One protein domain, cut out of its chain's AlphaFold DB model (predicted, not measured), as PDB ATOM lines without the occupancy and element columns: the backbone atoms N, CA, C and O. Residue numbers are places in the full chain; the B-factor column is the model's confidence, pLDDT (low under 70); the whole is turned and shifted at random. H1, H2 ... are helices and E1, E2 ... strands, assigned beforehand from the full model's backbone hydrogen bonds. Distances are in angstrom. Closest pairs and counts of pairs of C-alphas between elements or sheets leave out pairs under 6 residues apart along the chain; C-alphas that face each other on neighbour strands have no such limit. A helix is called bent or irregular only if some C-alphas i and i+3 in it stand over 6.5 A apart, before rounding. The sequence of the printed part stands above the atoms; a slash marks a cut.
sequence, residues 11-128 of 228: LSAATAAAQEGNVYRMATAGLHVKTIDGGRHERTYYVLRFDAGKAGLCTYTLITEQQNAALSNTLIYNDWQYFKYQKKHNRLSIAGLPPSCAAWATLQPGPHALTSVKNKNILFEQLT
ATOM      1  N   LEU A  11     -42.636 -26.748  23.730       37.94
ATOM      2  CA  LEU A  11     -42.876 -27.111  22.320       37.94
ATOM      3  C   LEU A  11     -42.817 -25.919  21.343       37.94
ATOM      4  O   LEU A  11     -42.551 -26.094  20.153       37.94
ATOM      5  N   SER A  12     -43.066 -24.698  21.822       42.78
ATOM      6  CA  SER A  12     -43.073 -23.483  20.995       42.78
ATOM      7  C   SER A  12     -41.665 -22.986  20.653       42.78
ATOM      8  O   SER A  12     -41.447 -22.530  19.532       42.78
ATOM      9  N   ALA A  13     -40.705 -23.122  21.575       43.84
ATOM     10  CA  ALA A  13     -39.319 -22.691  21.379       43.84
ATOM     11  C   ALA A  13     -38.579 -23.545  20.332       43.84
ATOM     12  O   ALA A  13     -37.972 -23.004  19.408       43.84
ATOM     13  N   ALA A  14     -38.703 -24.876  20.415       45.50
ATOM     14  CA  ALA A  14     -37.989 -25.816  19.542       45.50
ATOM     15  C   ALA A  14     -38.253 -25.593  18.040       45.50
ATOM     16  O   ALA A  14     -37.376 -25.800  17.205       45.50
ATOM     17  N   THR A  15     -39.454 -25.130  17.679       44.84
ATOM     18  CA  THR A  15     -39.821 -24.907  16.272       44.84
ATOM     19  C   THR A  15     -39.512 -23.498  15.760       44.84
ATOM     20  O   THR A  15     -39.631 -23.275  14.554       44.84
ATOM     21  N   ALA A  16     -39.131 -22.547  16.621       44.44
ATOM     22  CA  ALA A  16     -38.600 -21.252  16.185       44.44
ATOM     23  C   ALA A  16     -37.160 -21.419  15.675       44.44
ATOM     24  O   ALA A  16     -36.884 -21.067  14.530       44.44
ATOM     25  N   ALA A  17     -36.319 -22.106  16.459       55.22
ATOM     26  CA  ALA A  17     -34.954 -22.486  16.088       55.22
ATOM     27  C   ALA A  17     -34.885 -23.260  14.756       55.22
ATOM     28  O   ALA A  17     -33.983 -23.044  13.960       55.22
ATOM     29  N   ALA A  18     -35.886 -24.098  14.455       55.47
ATOM     30  CA  ALA A  18     -35.965 -24.860  13.202       55.47
ATOM     31  C   ALA A  18     -36.184 -24.015  11.922       55.47
ATOM     32  O   ALA A  18     -36.291 -24.577  10.831       55.47
ATOM     33  N   GLN A  19     -36.338 -22.691  12.030       63.81
ATOM     34  CA  GLN A  19     -36.427 -21.771  10.887       63.81
ATOM     35  C   GLN A  19     -35.295 -20.737  10.876       63.81
ATOM     36  O   GLN A  19     -35.068 -20.108   9.847       63.81
ATOM     37  N   GLU A  20     -34.593 -20.560  11.996       72.31
ATOM     38  CA  GLU A  20     -33.456 -19.651  12.100       72.31
ATOM     39  C   GLU A  20     -32.286 -20.160  11.242       72.31
ATOM     40  O   GLU A  20     -32.043 -21.362  11.142       72.31
ATOM     41  N   GLY A  21     -31.593 -19.249  10.560       67.38
ATOM     42  CA  GLY A  21     -30.542 -19.565   9.589       67.38
ATOM     43  C   GLY A  21     -31.048 -19.957   8.195       67.38
ATOM     44  O   GLY A  21     -30.282 -19.863   7.235       67.38
ATOM     45  N   ASN A  22     -32.325 -20.324   8.033       76.94
ATOM     46  CA  ASN A  22     -32.881 -20.619   6.713       76.94
ATOM     47  C   ASN A  22     -33.116 -19.336   5.903       76.94
ATOM     48  O   ASN A  22     -33.643 -18.333   6.403       76.94
ATOM     49  N   VAL A  23     -32.780 -19.408   4.615       79.31
ATOM     50  CA  VAL A  23     -33.076 -18.387   3.606       79.31
ATOM     51  C   VAL A  23     -34.127 -18.949   2.652       79.31
ATOM     52  O   VAL A  23     -34.086 -20.131   2.318       79.31
ATOM     53  N   TYR A  24     -35.066 -18.121   2.204       83.81
ATOM     54  CA  TYR A  24     -36.127 -18.498   1.276       83.81
ATOM     55  C   TYR A  24     -36.276 -17.449   0.169       83.81
ATOM     56  O   TYR A  24     -36.217 -16.252   0.452       83.81
ATOM     57  N   ARG A  25     -36.529 -17.858  -1.076       83.00
ATOM     58  CA  ARG A  25     -36.802 -16.956  -2.214       83.00
ATOM     59  C   ARG A  25     -38.249 -17.098  -2.659       83.00
ATOM     60  O   ARG A  25     -38.761 -18.209  -2.744       83.00
ATOM     61  N   MET A  26     -38.903 -15.985  -2.971       81.50
ATOM     62  CA  MET A  26     -40.255 -16.005  -3.524       81.50
ATOM     63  C   MET A  26     -40.274 -16.719  -4.883       81.50
ATOM     64  O   MET A  26     -39.465 -16.414  -5.761       81.50
ATOM     65  N   ALA A  27     -41.181 -17.682  -5.037       73.56
ATOM     66  CA  ALA A  27     -41.291 -18.524  -6.221       73.56
ATOM     67  C   ALA A  27     -41.717 -17.723  -7.462       73.56
ATOM     68  O   ALA A  27     -42.389 -16.690  -7.372       73.56
ATOM     69  N   THR A  28     -41.366 -18.243  -8.638       59.75
ATOM     70  CA  THR A  28     -41.456 -17.555  -9.938       59.75
ATOM     71  C   THR A  28     -42.850 -17.005 -10.256       59.75
ATOM     72  O   THR A  28     -42.965 -15.928 -10.831       59.75
ATOM     73  N   ALA A  29     -43.907 -17.706  -9.828       51.19
ATOM     74  CA  ALA A  29     -45.309 -17.328 -10.039       51.19
ATOM     75  C   ALA A  29     -45.754 -16.050  -9.291       51.19
ATOM     76  O   ALA A  29     -46.849 -15.549  -9.541       51.19
ATOM     77  N   GLY A  30     -44.928 -15.527  -8.377       49.91
ATOM     78  CA  GLY A  30     -45.150 -14.252  -7.693       49.91
ATOM     79  C   GLY A  30     -44.170 -13.139  -8.082       49.91
ATOM     80  O   GLY A  30     -44.297 -12.031  -7.565       49.91
ATOM     81  N   LEU A  31     -43.189 -13.398  -8.953       59.19
ATOM     82  CA  LEU A  31     -42.238 -12.366  -9.373       59.19
ATOM     83  C   LEU A  31     -42.955 -11.291 -10.190       59.19
ATOM     84  O   LEU A  31     -43.687 -11.591 -11.135       59.19
ATOM     85  N   HIS A  32     -42.687 -10.025  -9.880       59.75
ATOM     86  CA  HIS A  32     -43.116  -8.936 -10.748       59.75
ATOM     87  C   HIS A  32     -42.209  -8.915 -11.977       59.75
ATOM     88  O   HIS A  32     -41.052  -8.499 -11.888       59.75
ATOM     89  N   VAL A  33     -42.747  -9.381 -13.105       58.88
ATOM     90  CA  VAL A  33     -42.134  -9.239 -14.425       58.88
ATOM     91  C   VAL A  33     -42.808  -8.078 -15.143       58.88
ATOM     92  O   VAL A  33     -44.009  -8.130 -15.408       58.88
ATOM     93  N   LYS A  34     -42.044  -7.035 -15.468       64.81
ATOM     94  CA  LYS A  34     -42.513  -5.913 -16.282       64.81
ATOM     95  C   LYS A  34     -41.735  -5.892 -17.590       64.81
ATOM     96  O   LYS A  34     -40.524  -5.690 -17.585       64.81
ATOM     97  N   THR A  35     -42.436  -6.085 -18.701       67.75
ATOM     98  CA  THR A  35     -41.903  -5.736 -20.021       67.75
ATOM     99  C   THR A  35     -42.119  -4.242 -20.232       67.75
ATOM    100  O   THR A  35     -43.216  -3.731 -20.005       67.75
ATOM    101  N   ILE A  36     -41.058  -3.547 -20.615       67.38
ATOM    102  CA  ILE A  36     -41.034  -2.138 -20.999       67.38
ATOM    103  C   ILE A  36     -40.616  -2.091 -22.475       67.38
ATOM    104  O   ILE A  36     -39.902  -2.981 -22.950       67.38
ATOM    105  N   ASP A  37     -41.098  -1.082 -23.199       68.12
ATOM    106  CA  ASP A  37     -40.847  -0.905 -24.630       68.12
ATOM    107  C   ASP A  37     -39.356  -1.024 -24.990       68.12
ATOM    108  O   ASP A  37     -38.474  -0.628 -24.226       68.12
ATOM    109  N   GLY A  38     -39.072  -1.583 -26.171       65.75
ATOM    110  CA  GLY A  38     -37.700  -1.748 -26.664       65.75
ATOM    111  C   GLY A  38     -36.931  -2.945 -26.087       65.75
ATOM    112  O   GLY A  38     -35.710  -2.904 -26.046       65.75
ATOM    113  N   GLY A  39     -37.614  -4.009 -25.644       71.94
ATOM    114  CA  GLY A  39     -36.948  -5.251 -25.217       71.94
ATOM    115  C   GLY A  39     -36.348  -5.199 -23.807       71.94
ATOM    116  O   GLY A  39     -35.399  -5.925 -23.510       71.94
ATOM    117  N   ARG A  40     -36.886  -4.338 -22.935       80.19
ATOM    118  CA  ARG A  40     -36.502  -4.239 -21.522       80.19
ATOM    119  C   ARG A  40     -37.409  -5.113 -20.656       80.19
ATOM    120  O   ARG A  40     -38.628  -4.967 -20.668       80.19
ATOM    121  N   HIS A  41     -36.811  -5.990 -19.860       75.25
ATOM    122  CA  HIS A  41     -37.489  -6.890 -18.934       75.25
ATOM    123  C   HIS A  41     -36.981  -6.671 -17.512       75.25
ATOM    124  O   HIS A  41     -35.827  -6.957 -17.203       75.25
ATOM    125  N   GLU A  42     -37.856  -6.212 -16.625       78.56
ATOM    126  CA  GLU A  42     -37.561  -6.057 -15.200       78.56
ATOM    127  C   GLU A  42     -38.144  -7.248 -14.436       78.56
ATOM    128  O   GLU A  42     -39.319  -7.576 -14.606       78.56
ATOM    129  N   ARG A  43     -37.332  -7.910 -13.608       74.88
ATOM    130  CA  ARG A  43     -37.719  -9.045 -12.757       74.88
ATOM    131  C   ARG A  43     -37.362  -8.734 -11.310       74.88
ATOM    132  O   ARG A  43     -36.182  -8.723 -10.962       74.88
ATOM    133  N   THR A  44     -38.367  -8.493 -10.473       79.50
ATOM    134  CA  THR A  44     -38.170  -8.220  -9.040       79.50
ATOM    135  C   THR A  44     -38.364  -9.480  -8.207       79.50
ATOM    136  O   THR A  44     -39.417 -10.116  -8.262       79.50
ATOM    137  N   TYR A  45     -37.349  -9.797  -7.407       78.00
ATOM    138  CA  TYR A  45     -37.251 -10.951  -6.526       78.00
ATOM    139  C   TYR A  45     -37.290 -10.509  -5.062       78.00
ATOM    140  O   TYR A  45     -36.700  -9.492  -4.694       78.00
ATOM    141  N   TYR A  46     -37.931 -11.323  -4.222       83.94
ATOM    142  CA  TYR A  46     -37.980 -11.139  -2.773       83.94
ATOM    143  C   TYR A  46     -37.315 -12.325  -2.078       83.94
ATOM    144  O   TYR A  46     -37.603 -13.482  -2.398       83.94
ATOM    145  N   VAL A  47     -36.452 -12.039  -1.106       83.25
ATOM    146  CA  VAL A  47     -35.733 -13.033  -0.306       83.25
ATOM    147  C   VAL A  47     -36.011 -12.788   1.170       83.25
ATOM    148  O   VAL A  47     -35.839 -11.677   1.665       83.25
ATOM    149  N   LEU A  48     -36.400 -13.842   1.880       87.38
ATOM    150  CA  LEU A  48     -36.538 -13.865   3.330       87.38
ATOM    151  C   LEU A  48     -35.370 -14.606   3.974       87.38
ATOM    152  O   LEU A  48     -34.973 -15.666   3.505       87.38
ATOM    153  N   ARG A  49     -34.885 -14.103   5.105       86.00
ATOM    154  CA  ARG A  49     -34.042 -14.844   6.053       86.00
ATOM    155  C   ARG A  49     -34.652 -14.728   7.441       86.00
ATOM    156  O   ARG A  49     -35.119 -13.652   7.802       86.00
ATOM    157  N   PHE A  50     -34.631 -15.798   8.224       84.06
ATOM    158  CA  PHE A  50     -35.007 -15.733   9.636       84.06
ATOM    159  C   PHE A  50     -33.750 -15.854  10.499       84.06
ATOM    160  O   PHE A  50     -32.997 -16.814  10.384       84.06
ATOM    161  N   ASP A  51     -33.533 -14.861  11.353       81.12
ATOM    162  CA  ASP A  51     -32.494 -14.810  12.382       81.12
ATOM    163  C   ASP A  51     -33.173 -14.814  13.759       81.12
ATOM    164  O   ASP A  51     -34.371 -14.548  13.851       81.12
ATOM    165  N   ALA A  52     -32.428 -15.020  14.848       79.25
ATOM    166  CA  ALA A  52     -32.974 -15.007  16.211       79.25
ATOM    167  C   ALA A  52     -33.871 -13.772  16.490       79.25
ATOM    168  O   ALA A  52     -33.404 -12.638  16.636       79.25
ATOM    169  N   GLY A  53     -35.191 -13.994  16.532       76.56
ATOM    170  CA  GLY A  53     -36.220 -12.968  16.756       76.56
ATOM    171  C   GLY A  53     -36.442 -11.933  15.634       76.56
ATOM    172  O   GLY A  53     -37.261 -11.023  15.817       76.56
ATOM    173  N   LYS A  54     -35.764 -12.034  14.479       88.19
ATOM    174  CA  LYS A  54     -35.901 -11.100  13.341       88.19
ATOM    175  C   LYS A  54     -36.093 -11.820  12.003       88.19
ATOM    176  O   LYS A  54     -35.457 -12.827  11.736       88.19
ATOM    177  N   ALA A  55     -36.932 -11.264  11.134       89.12
ATOM    178  CA  ALA A  55     -37.019 -11.658   9.731       89.12
ATOM    179  C   ALA A  55     -36.365 -10.570   8.872       89.12
ATOM    180  O   ALA A  55     -36.820  -9.426   8.875       89.12
ATOM    181  N   GLY A  56     -35.289 -10.911   8.172       87.94
ATOM    182  CA  GLY A  56     -34.680 -10.073   7.146       87.94
ATOM    183  C   GLY A  56     -35.408 -10.238   5.813       87.94
ATOM    184  O   GLY A  56     -35.674 -11.360   5.389       87.94
ATOM    185  N   LEU A  57     -35.688  -9.125   5.144       87.19
ATOM    186  CA  LEU A  57     -36.145  -9.051   3.762       87.19
ATOM    187  C   LEU A  57     -35.067  -8.377   2.915       87.19
ATOM    188  O   LEU A  57     -34.625  -7.277   3.240       87.19
ATOM    189  N   CYS A  58     -34.696  -9.001   1.805       83.75
ATOM    190  CA  CYS A  58     -33.968  -8.361   0.720       83.75
ATOM    191  C   CYS A  58     -34.823  -8.383  -0.556       83.75
ATOM    192  O   CYS A  58     -35.468  -9.388  -0.862       83.75
ATOM    193  N   THR A  59     -34.807  -7.280  -1.303       82.44
ATOM    194  CA  THR A  59     -35.479  -7.158  -2.601       82.44
ATOM    195  C   THR A  59     -34.449  -6.750  -3.641       82.44
ATOM    196  O   THR A  59     -33.767  -5.740  -3.454       82.44
ATOM    197  N   TYR A  60     -34.371  -7.481  -4.750       76.94
ATOM    198  CA  TYR A  60     -33.519  -7.123  -5.882       76.94
ATOM    199  C   TYR A  60     -34.286  -7.190  -7.200       76.94
ATOM    200  O   TYR A  60     -35.166  -8.032  -7.379       76.94
ATOM    201  N   THR A  61     -33.946  -6.305  -8.130       79.38
ATOM    202  CA  THR A  61     -34.553  -6.220  -9.458       79.38
ATOM    203  C   THR A  61     -33.470  -6.412 -10.505       79.38
ATOM    204  O   THR A  61     -32.561  -5.592 -10.622       79.38
ATOM    205  N   LEU A  62     -33.571  -7.500 -11.266       74.31
ATOM    206  CA  LEU A  62     -32.761  -7.719 -12.459       74.31
ATOM    207  C   LEU A  62     -33.458  -7.053 -13.646       74.31
ATOM    208  O   LEU A  62     -34.603  -7.382 -13.952       74.31
ATOM    209  N   ILE A  63     -32.769  -6.129 -14.299       78.56
ATOM    210  CA  ILE A  63     -33.223  -5.425 -15.496       78.56
ATOM    211  C   ILE A  63     -32.383  -5.934 -16.661       78.56
ATOM    212  O   ILE A  63     -31.182  -5.681 -16.701       78.56
ATOM    213  N   THR A  64     -33.004  -6.657 -17.586       71.31
ATOM    214  CA  THR A  64     -32.378  -7.123 -18.828       71.31
ATOM    215  C   THR A  64     -32.853  -6.234 -19.972       71.31
ATOM    216  O   THR A  64     -34.058  -6.141 -20.182       71.31
ATOM    217  N   GLU A  65     -31.955  -5.599 -20.721       76.12
ATOM    218  CA  GLU A  65     -32.312  -4.783 -21.894       76.12
ATOM    219  C   GLU A  65     -31.704  -5.371 -23.165       76.12
ATOM    220  O   GLU A  65     -30.502  -5.636 -23.210       76.12
ATOM    221  N   GLN A  66     -32.521  -5.554 -24.205       69.69
ATOM    222  CA  GLN A  66     -32.070  -6.001 -25.519       69.69
ATOM    223  C   GLN A  66     -31.991  -4.831 -26.503       69.69
ATOM    224  O   GLN A  66     -33.013  -4.345 -26.978       69.69
ATOM    225  N   GLN A  67     -30.778  -4.419 -26.874       69.12
ATOM    226  CA  GLN A  67     -30.546  -3.398 -27.901       69.12
ATOM    227  C   GLN A  67     -29.679  -3.977 -29.018       69.12
ATOM    228  O   GLN A  67     -28.580  -4.459 -28.764       69.12
ATOM    229  N   ASN A  68     -30.160  -3.935 -30.266       66.25
ATOM    230  CA  ASN A  68     -29.414  -4.365 -31.462       66.25
ATOM    231  C   ASN A  68     -28.726  -5.742 -31.311       66.25
ATOM    232  O   ASN A  68     -27.549  -5.900 -31.617       66.25
ATOM    233  N   ALA A  69     -29.482  -6.729 -30.818       58.66
ATOM    234  CA  ALA A  69     -29.051  -8.096 -30.488       58.66
ATOM    235  C   ALA A  69     -28.068  -8.264 -29.305       58.66
ATOM    236  O   ALA A  69     -27.860  -9.398 -28.880       58.66
ATOM    237  N   ALA A  70     -27.550  -7.188 -28.706       55.97
ATOM    238  CA  ALA A  70     -26.825  -7.253 -27.438       55.97
ATOM    239  C   ALA A  70     -27.798  -7.262 -26.244       55.97
ATOM    240  O   ALA A  70     -28.781  -6.517 -26.232       55.97
ATOM    241  N   LEU A  71     -27.507  -8.077 -25.222       59.34
ATOM    242  CA  LEU A  71     -28.189  -8.042 -23.924       59.34
ATOM    243  C   LEU A  71     -27.319  -7.335 -22.881       59.34
ATOM    244  O   LEU A  71     -26.199  -7.771 -22.610       59.34
ATOM    245  N   SER A  72     -27.860  -6.304 -22.235       64.81
ATOM    246  CA  SER A  72     -27.304  -5.744 -21.000       64.81
ATOM    247  C   SER A  72     -28.101  -6.241 -19.790       64.81
ATOM    248  O   SER A  72     -29.290  -6.545 -19.896       64.81
ATOM    249  N   ASN A  73     -27.445  -6.353 -18.633       63.69
ATOM    250  CA  ASN A  73     -28.095  -6.686 -17.367       63.69
ATOM    251  C   ASN A  73     -27.670  -5.679 -16.294       63.69
ATOM    252  O   ASN A  73     -26.480  -5.490 -16.058       63.69
ATOM    253  N   THR A  74     -28.643  -5.066 -15.625       70.31
ATOM    254  CA  THR A  74     -28.440  -4.201 -14.456       70.31
ATOM    255  C   THR A  74     -29.129  -4.831 -13.255       70.31
ATOM    256  O   THR A  74     -30.317  -5.146 -13.318       70.31
ATOM    257  N   LEU A  75     -28.406  -5.012 -12.149       70.38
ATOM    258  CA  LEU A  75     -28.972  -5.502 -10.894       70.38
ATOM    259  C   LEU A  75     -29.148  -4.335  -9.916       70.38
ATOM    260  O   LEU A  75     -28.170  -3.801  -9.402       70.38
ATOM    261  N   ILE A  76     -30.396  -3.969  -9.629       76.94
ATOM    262  CA  ILE A  76     -30.727  -3.059  -8.529       76.94
ATOM    263  C   ILE A  76     -30.918  -3.906  -7.272       76.94
ATOM    264  O   ILE A  76     -31.702  -4.853  -7.271       76.94
ATOM    265  N   TYR A  77     -30.213  -3.573  -6.195       73.81
ATOM    266  CA  TYR A  77     -30.245  -4.305  -4.931       73.81
ATOM    267  C   TYR A  77     -30.612  -3.362  -3.787       73.81
ATOM    268  O   TYR A  77     -30.019  -2.293  -3.660       73.81
ATOM    269  N   ASN A  78     -31.568  -3.764  -2.948       78.69
ATOM    270  CA  ASN A  78     -31.897  -3.054  -1.716       78.69
ATOM    271  C   ASN A  78     -31.262  -3.750  -0.511       78.69
ATOM    272  O   ASN A  78     -31.329  -4.979  -0.391       78.69
ATOM    273  N   ASP A  79     -30.726  -2.948   0.410       79.38
ATOM    274  CA  ASP A  79     -30.220  -3.417   1.699       79.38
ATOM    275  C   ASP A  79     -31.256  -4.237   2.478       79.38
ATOM    276  O   ASP A  79     -32.471  -4.043   2.371       79.38
ATOM    277  N   TRP A  80     -30.754  -5.150   3.314       82.94
ATOM    278  CA  TRP A  80     -31.582  -5.995   4.169       82.94
ATOM    279  C   TRP A  80     -32.411  -5.165   5.156       82.94
ATOM    280  O   TRP A  80     -31.878  -4.543   6.078       82.94
ATOM    281  N   GLN A  81     -33.731  -5.234   5.016       88.75
ATOM    282  CA  GLN A  81     -34.692  -4.654   5.948       88.75
ATOM    283  C   GLN A  81     -35.066  -5.696   7.003       88.75
ATOM    284  O   GLN A  81     -35.502  -6.793   6.662       88.75
ATOM    285  N   TYR A  82     -34.904  -5.374   8.288       89.12
ATOM    286  CA  TYR A  82     -35.152  -6.320   9.380       89.12
ATOM    287  C   TYR A  82     -36.432  -5.995  10.144       89.12
ATOM    288  O   TYR A  82     -36.603  -4.904  10.687       89.12
ATOM    289  N   PHE A  83     -37.294  -6.997  10.254       92.12
ATOM    290  CA  PHE A  83     -38.608  -6.923  10.877       92.12
ATOM    291  C   PHE A  83     -38.675  -7.829  12.104       92.12
ATOM    292  O   PHE A  83     -37.993  -8.853  12.176       92.12
ATOM    293  N   LYS A  84     -39.528  -7.499  13.078       90.69
ATOM    294  CA  LYS A  84     -39.852  -8.440  14.160       90.69
ATOM    295  C   LYS A  84     -40.747  -9.541  13.591       90.69
ATOM    296  O   LYS A  84     -41.719  -9.229  12.902       90.69
ATOM    297  N   TYR A  85     -40.472 -10.801  13.922       90.50
ATOM    298  CA  TYR A  85     -41.403 -11.897  13.648       90.50
ATOM    299  C   TYR A  85     -41.800 -12.634  14.926       90.50
ATOM    300  O   TYR A  85     -41.140 -12.538  15.960       90.50
ATOM    301  N   GLN A  86     -42.915 -13.354  14.853       88.50
ATOM    302  CA  GLN A  86     -43.424 -14.212  15.918       88.50
ATOM    303  C   GLN A  86     -43.899 -15.537  15.326       88.50
ATOM    304  O   GLN A  86     -44.503 -15.552  14.249       88.50
ATOM    305  N   LYS A  87     -43.681 -16.647  16.040       84.62
ATOM    306  CA  LYS A  87     -44.220 -17.965  15.675       84.62
ATOM    307  C   LYS A  87     -45.417 -18.316  16.561       84.62
ATOM    308  O   LYS A  87     -45.296 -18.331  17.782       84.62
ATOM    309  N   LYS A  88     -46.574 -18.616  15.960       85.94
ATOM    310  CA  LYS A  88     -47.800 -19.027  16.674       85.94
ATOM    311  C   LYS A  88     -48.612 -20.007  15.827       85.94
ATOM    312  O   LYS A  88     -48.817 -19.755  14.648       85.94
ATOM    313  N   HIS A  89     -49.072 -21.116  16.416       85.06
ATOM    314  CA  HIS A  89     -49.911 -22.141  15.756       85.06
ATOM    315  C   HIS A  89     -49.386 -22.596  14.372       85.06
ATOM    316  O   HIS A  89     -50.113 -22.573  13.383       85.06
ATOM    317  N   ASN A  90     -48.097 -22.948  14.297       85.00
ATOM    318  CA  ASN A  90     -47.376 -23.252  13.051       85.00
ATOM    319  C   ASN A  90     -47.515 -22.186  11.936       85.00
ATOM    320  O   ASN A  90     -47.606 -22.500  10.752       85.00
ATOM    321  N   ARG A  91     -47.524 -20.905  12.314       90.31
ATOM    322  CA  ARG A  91     -47.429 -19.761  11.400       90.31
ATOM    323  C   ARG A  91     -46.332 -18.813  11.859       90.31
ATOM    324  O   ARG A  91     -46.118 -18.656  13.062       90.31
ATOM    325  N   LEU A  92     -45.662 -18.187  10.899       90.94
ATOM    326  CA  LEU A  92     -44.704 -17.104  11.085       90.94
ATOM    327  C   LEU A  92     -45.409 -15.793  10.720       90.94
ATOM    328  O   LEU A  92     -45.832 -15.619   9.578       90.94
ATOM    329  N   SER A  93     -45.553 -14.885  11.678       91.50
ATOM    330  CA  SER A  93     -46.111 -13.548  11.459       91.50
ATOM    331  C   SER A  93     -44.986 -12.525  11.468       91.50
ATOM    332  O   SER A  93     -44.282 -12.426  12.471       91.50
ATOM    333  N   ILE A  94     -44.826 -11.762  10.386       91.94
ATOM    334  CA  ILE A  94     -43.806 -10.715  10.243       91.94
ATOM    335  C   ILE A  94     -44.492  -9.352  10.378       91.94
ATOM    336  O   ILE A  94     -45.425  -9.043   9.636       91.94
ATOM    337  N   ALA A  95     -44.052  -8.540  11.337       88.31
ATOM    338  CA  ALA A  95     -44.654  -7.247  11.646       88.31
ATOM    339  C   ALA A  95     -43.906  -6.093  10.961       88.31
ATOM    340  O   ALA A  95     -42.681  -6.019  11.027       88.31
ATOM    341  N   GLY A  96     -44.651  -5.159  10.365       87.00
ATOM    342  CA  GLY A  96     -44.093  -3.943   9.762       87.00
ATOM    343  C   GLY A  96     -43.607  -4.077   8.316       87.00
ATOM    344  O   GLY A  96     -42.992  -3.138   7.824       87.00
ATOM    345  N   LEU A  97     -43.889  -5.196   7.632       88.06
ATOM    346  CA  LEU A  97     -43.620  -5.331   6.192       88.06
ATOM    347  C   LEU A  97     -44.226  -4.158   5.387       88.06
ATOM    348  O   LEU A  97     -45.330  -3.712   5.721       88.06
ATOM    349  N   PRO A  98     -43.575  -3.710   4.292       84.81
ATOM    350  CA  PRO A  98     -44.129  -2.697   3.393       84.81
ATOM    351  C   PRO A  98     -45.534  -3.067   2.879       84.81
ATOM    352  O   PRO A  98     -45.826  -4.257   2.734       84.81
ATOM    353  N   PRO A  99     -46.401  -2.097   2.521       83.88
ATOM    354  CA  PRO A  99     -47.758  -2.381   2.037       83.88
ATOM    355  C   PRO A  99     -47.810  -3.330   0.829       83.88
ATOM    356  O   PRO A  99     -48.653  -4.225   0.794       83.88
ATOM    357  N   SER A 100     -46.853  -3.219  -0.101       81.38
ATOM    358  CA  SER A 100     -46.670  -4.146  -1.233       81.38
ATOM    359  C   SER A 100     -46.426  -5.602  -0.809       81.38
ATOM    360  O   SER A 100     -46.687  -6.528  -1.572       81.38
ATOM    361  N   CYS A 101     -45.963  -5.817   0.423       84.19
ATOM    362  CA  CYS A 101     -45.634  -7.115   1.005       84.19
ATOM    363  C   CYS A 101     -46.680  -7.601   2.036       84.19
ATOM    364  O   CYS A 101     -46.569  -8.700   2.588       84.19
ATOM    365  N   ALA A 102     -47.746  -6.831   2.294       84.00
ATOM    366  CA  ALA A 102     -48.755  -7.146   3.315       84.00
ATOM    367  C   ALA A 102     -49.515  -8.468   3.064       84.00
ATOM    368  O   ALA A 102     -50.029  -9.091   4.007       84.00
ATOM    369  N   ALA A 103     -49.553  -8.913   1.802       84.00
ATOM    370  CA  ALA A 103     -50.138 -10.177   1.360       84.00
ATOM    371  C   ALA A 103     -49.381 -11.421   1.856       84.00
ATOM    372  O   ALA A 103     -49.900 -12.524   1.720       84.00
ATOM    373  N   TRP A 104     -48.190 -11.276   2.447       88.44
ATOM    374  CA  TRP A 104     -47.380 -12.380   2.979       88.44
ATOM    375  C   TRP A 104     -46.787 -12.100   4.368       88.44
ATOM    376  O   TRP A 104     -45.938 -12.839   4.855       88.44
ATOM    377  N   ALA A 105     -47.352 -11.123   5.087       88.75
ATOM    378  CA  ALA A 105     -47.076 -10.868   6.506       88.75
ATOM    379  C   ALA A 105     -47.445 -12.036   7.454       88.75
ATOM    380  O   ALA A 105     -47.164 -11.982   8.650       88.75
ATOM    381  N   THR A 106     -48.095 -13.089   6.951       93.25
ATOM    382  CA  THR A 106     -48.318 -14.340   7.685       93.25
ATOM    383  C   THR A 106     -48.067 -15.522   6.763       93.25
ATOM    384  O   THR A 106     -48.786 -15.715   5.780       93.25
ATOM    385  N   LEU A 107     -47.063 -16.319   7.108       93.31
ATOM    386  CA  LEU A 107     -46.602 -17.480   6.362       93.31
ATOM    387  C   LEU A 107     -46.851 -18.763   7.158       93.31
ATOM    388  O   LEU A 107     -46.770 -18.768   8.388       93.31
ATOM    389  N   GLN A 108     -47.117 -19.861   6.465       93.19
ATOM    390  CA  GLN A 108     -47.229 -21.197   7.034       93.19
ATOM    391  C   GLN A 108     -46.056 -22.056   6.534       93.19
ATOM    392  O   GLN A 108     -45.935 -22.236   5.320       93.19
ATOM    393  N   PRO A 109     -45.187 -22.567   7.427       90.69
ATOM    394  CA  PRO A 109     -44.090 -23.444   7.037       90.69
ATOM    395  C   PRO A 109     -44.571 -24.822   6.570       90.69
ATOM    396  O   PRO A 109     -45.392 -25.460   7.234       90.69
ATOM    397  N   GLY A 110     -44.002 -25.278   5.458       86.44
ATOM    398  CA  GLY A 110     -43.948 -26.672   5.017       86.44
ATOM    399  C   GLY A 110     -42.504 -27.205   5.043       86.44
ATOM    400  O   GLY A 110     -41.622 -26.526   5.570       86.44
ATOM    401  N   PRO A 111     -42.235 -28.398   4.476       79.44
ATOM    402  CA  PRO A 111     -40.925 -29.055   4.575       79.44
ATOM    403  C   PRO A 111     -39.755 -28.241   4.003       79.44
ATOM    404  O   PRO A 111     -38.715 -28.146   4.644       79.44
ATOM    405  N   HIS A 112     -39.946 -27.629   2.827       82.56
ATOM    406  CA  HIS A 112     -38.922 -26.854   2.106       82.56
ATOM    407  C   HIS A 112     -39.464 -25.530   1.548       82.56
ATOM    408  O   HIS A 112     -38.945 -24.995   0.572       82.56
ATOM    409  N   ALA A 113     -40.550 -25.004   2.122       88.50
ATOM    410  CA  ALA A 113     -41.149 -23.753   1.667       88.50
ATOM    411  C   ALA A 113     -42.007 -23.085   2.748       88.50
ATOM    412  O   ALA A 113     -42.455 -23.734   3.693       88.50
ATOM    413  N   LEU A 114     -42.292 -21.796   2.570       91.25
ATOM    414  CA  LEU A 114     -43.261 -21.028   3.347       91.25
ATOM    415  C   LEU A 114     -44.366 -20.532   2.407       91.25
ATOM    416  O   LEU A 114     -44.090 -19.800   1.459       91.25
ATOM    417  N   THR A 115     -45.622 -20.884   2.665       91.56
ATOM    418  CA  THR A 115     -46.763 -20.413   1.857       91.56
ATOM    419  C   THR A 115     -47.478 -19.283   2.582       91.56
ATOM    420  O   THR A 115     -47.729 -19.388   3.785       91.56
ATOM    421  N   SER A 116     -47.857 -18.204   1.893       92.31
ATOM    422  CA  SER A 116     -48.685 -17.174   2.523       92.31
ATOM    423  C   SER A 116     -50.079 -17.701   2.863       92.31
ATOM    424  O   SER A 116     -50.774 -18.309   2.048       92.31
ATOM    425  N   VAL A 117     -50.513 -17.398   4.086       92.00
ATOM    426  CA  VAL A 117     -51.856 -17.709   4.585       92.00
ATOM    427  C   VAL A 117     -52.917 -16.814   3.931       92.00
ATOM    428  O   VAL A 117     -54.064 -17.233   3.800       92.00
ATOM    429  N   LYS A 118     -52.550 -15.591   3.514       90.06
ATOM    430  CA  LYS A 118     -53.477 -14.617   2.907       90.06
ATOM    431  C   LYS A 118     -53.583 -14.748   1.387       90.06
ATOM    432  O   LYS A 118     -54.636 -14.455   0.835       90.06
ATOM    433  N   ASN A 119     -52.513 -15.168   0.715       87.44
ATOM    434  CA  ASN A 119     -52.498 -15.406  -0.727       87.44
ATOM    435  C   ASN A 119     -51.668 -16.659  -1.023       87.44
ATOM    436  O   ASN A 119     -50.444 -16.591  -1.081       87.44
ATOM    437  N   LYS A 120     -52.335 -17.797  -1.235       85.50
ATOM    438  CA  LYS A 120     -51.676 -19.101  -1.421       85.50
ATOM    439  C   LYS A 120     -50.788 -19.189  -2.670       85.50
ATOM    440  O   LYS A 120     -49.962 -20.090  -2.736       85.50
ATOM    441  N   ASN A 121     -50.915 -18.252  -3.614       84.12
ATOM    442  CA  ASN A 121     -50.043 -18.168  -4.790       84.12
ATOM    443  C   ASN A 121     -48.662 -17.576  -4.446       84.12
ATOM    444  O   ASN A 121     -47.734 -17.675  -5.244       84.12
ATOM    445  N   ILE A 122     -48.508 -16.966  -3.263       85.88
ATOM    446  CA  ILE A 122     -47.217 -16.504  -2.753       85.88
ATOM    447  C   ILE A 122     -46.569 -17.643  -1.964       85.88
ATOM    448  O   ILE A 122     -46.946 -17.936  -0.824       85.88
ATOM    449  N   LEU A 123     -45.574 -18.261  -2.592       88.81
ATOM    450  CA  LEU A 123     -44.707 -19.287  -2.027       88.81
ATOM    451  C   LEU A 123     -43.288 -18.730  -1.886       88.81
ATOM    452  O   LEU A 123     -42.817 -18.022  -2.772       88.81
ATOM    453  N   PHE A 124     -42.603 -19.076  -0.802       87.44
ATOM    454  CA  PHE A 124     -41.179 -18.838  -0.596       87.44
ATOM    455  C   PHE A 124     -40.471 -20.185  -0.481       87.44
ATOM    456  O   PHE A 124     -40.651 -20.888   0.509       87.44
ATOM    457  N   GLU A 125     -39.690 -20.560  -1.484       85.94
ATOM    458  CA  GLU A 125     -38.949 -21.823  -1.531       85.94
ATOM    459  C   GLU A 125     -37.666 -21.700  -0.710       85.94
ATOM    460  O   GLU A 125     -36.971 -20.684  -0.794       85.94
ATOM    461  N   GLN A 126     -37.357 -22.709   0.103       83.19
ATOM    462  CA  GLN A 126     -36.142 -22.736   0.908       83.19
ATOM    463  C   GLN A 126     -34.928 -22.862  -0.006       83.19
ATOM    464  O   GLN A 126     -34.856 -23.747  -0.856       83.19
ATOM    465  N   LEU A 127     -33.961 -21.974   0.187       73.38
ATOM    466  CA  LEU A 127     -32.710 -21.996  -0.546       73.38
ATOM    467  C   LEU A 127     -31.767 -22.987   0.126       73.38
ATOM    468  O   LEU A 127     -31.442 -22.847   1.307       73.38
ATOM    469  N   THR A 128     -31.302 -23.971  -0.640       68.31
ATOM    470  CA  THR A 128     -30.204 -24.838  -0.216       68.31
ATOM    471  C   THR A 128     -28.939 -23.981  -0.089       68.31
ATOM    472  O   THR A 128     -28.603 -23.268  -1.041       68.31
TER     473      THR A 128
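This is residues 11 to 128 of the 228 residues of an uncharacterized protein of Chitinophaga eiseniae (UniProt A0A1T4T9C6). A small closed barrel of eight strands, E1 E3 E4 E6 E7 E8 E9 E10, is drawn out at one end into a long arm, where the hairpin E3 and E4 runs on past the other strands of the ring, with E2 paired along E3 and E5 along E4. Two short helices lie outside the barrel, H1 near E6 at the far end from the arm's tip, and H2 beside the strands. The printed part has 118 residues, in the order H1 E1 E2 E3 E4 E5 E6 E7 H2 E8 E9 E10; the class is mostly strand, and neighbour strands are antiparallel. It is only just compact, close to loose, with a radius of gyration of the C-alphas of 16.1 A and spans of 60 by 27 by 25 A.

Start at H1, residues 11 to 17, outside the barrel at a height over the sheet of 8.7 A; it is only just over E6, residues 81 to 88, with 3 C-alphas falling on it. Their closest C-alphas are those of Ala 16 and Lys 87, 6.5 A apart. Next, E1, residues 23 to 26, has E3, residues 40 to 51, on one side, with N 24 and O 48 at 2.8 A, and E10, residues 123 to 126, on the other, with N 125 and O 25 at 2.8 A. E2, residues 32 to 36, forms a hairpin with E3, with N 34 and O 42 at 2.9 A. E3 and E4, residues 54 to 67, form a hairpin at 164 degrees, with N 47 and O 58 at 2.8 A. On the other side of E4 from E3 find E6, with N 55 and O 83 at 2.8 A, and E5, residues 70 to 77, with N 63 and O 74 at 2.8 A. E2 E3 E4 E5 make a meander, each strand the antiparallel neighbour of the one before. The hairpin E6 and E7, residues 91 to 95, has N 86 and O 93 at 2.9 A. H2, residues 99 to 104, is irregular, C-alphas 100 and 103 being 7.4 A apart; it lies outside the barrel, over none of the strands, at a height of 7.7 A. E8, residues 106 to 109, pairs with E7, N 92 and O 107 at 2.8 A. E8, E9, residues 113 to 116, and E10 make a second meander, with N 108 and O 115 at 2.8 A and N 114 and O 124 at 2.8 A. Trp 104 of H2 and Ser 116 of E9 have the closest C-alphas of those two, 5.0 A. O i to N i+4 pairs within hydrogen-bond range are 1 of 3 in H1 and 0 of 2 in H2; O i to N i+3 pairs are 1 of 4 and 2 of 3.

Find C-alpha 11 at (-42.876, -27.111, 22.320), where H1 begins. E3 is 35.7 A long; E4 runs 42.3 A to C-alpha 67 at (-30.546, -3.398, -27.901). E5 measures 23.0 A and E6 22.2 A. E10 ends at C-alpha 126, (-36.142, -22.736, 0.908).

The C-alphas farthest apart, Leu 11 and Asn 68, are 59.9 A apart. The printed part has no cut. The link E9 to E10 is short, the others tight. Mean pLDDT of the printed part is 77.3; residues 11 to 19, 21, 28 to 38, 66 to 73 and 128 are under 70.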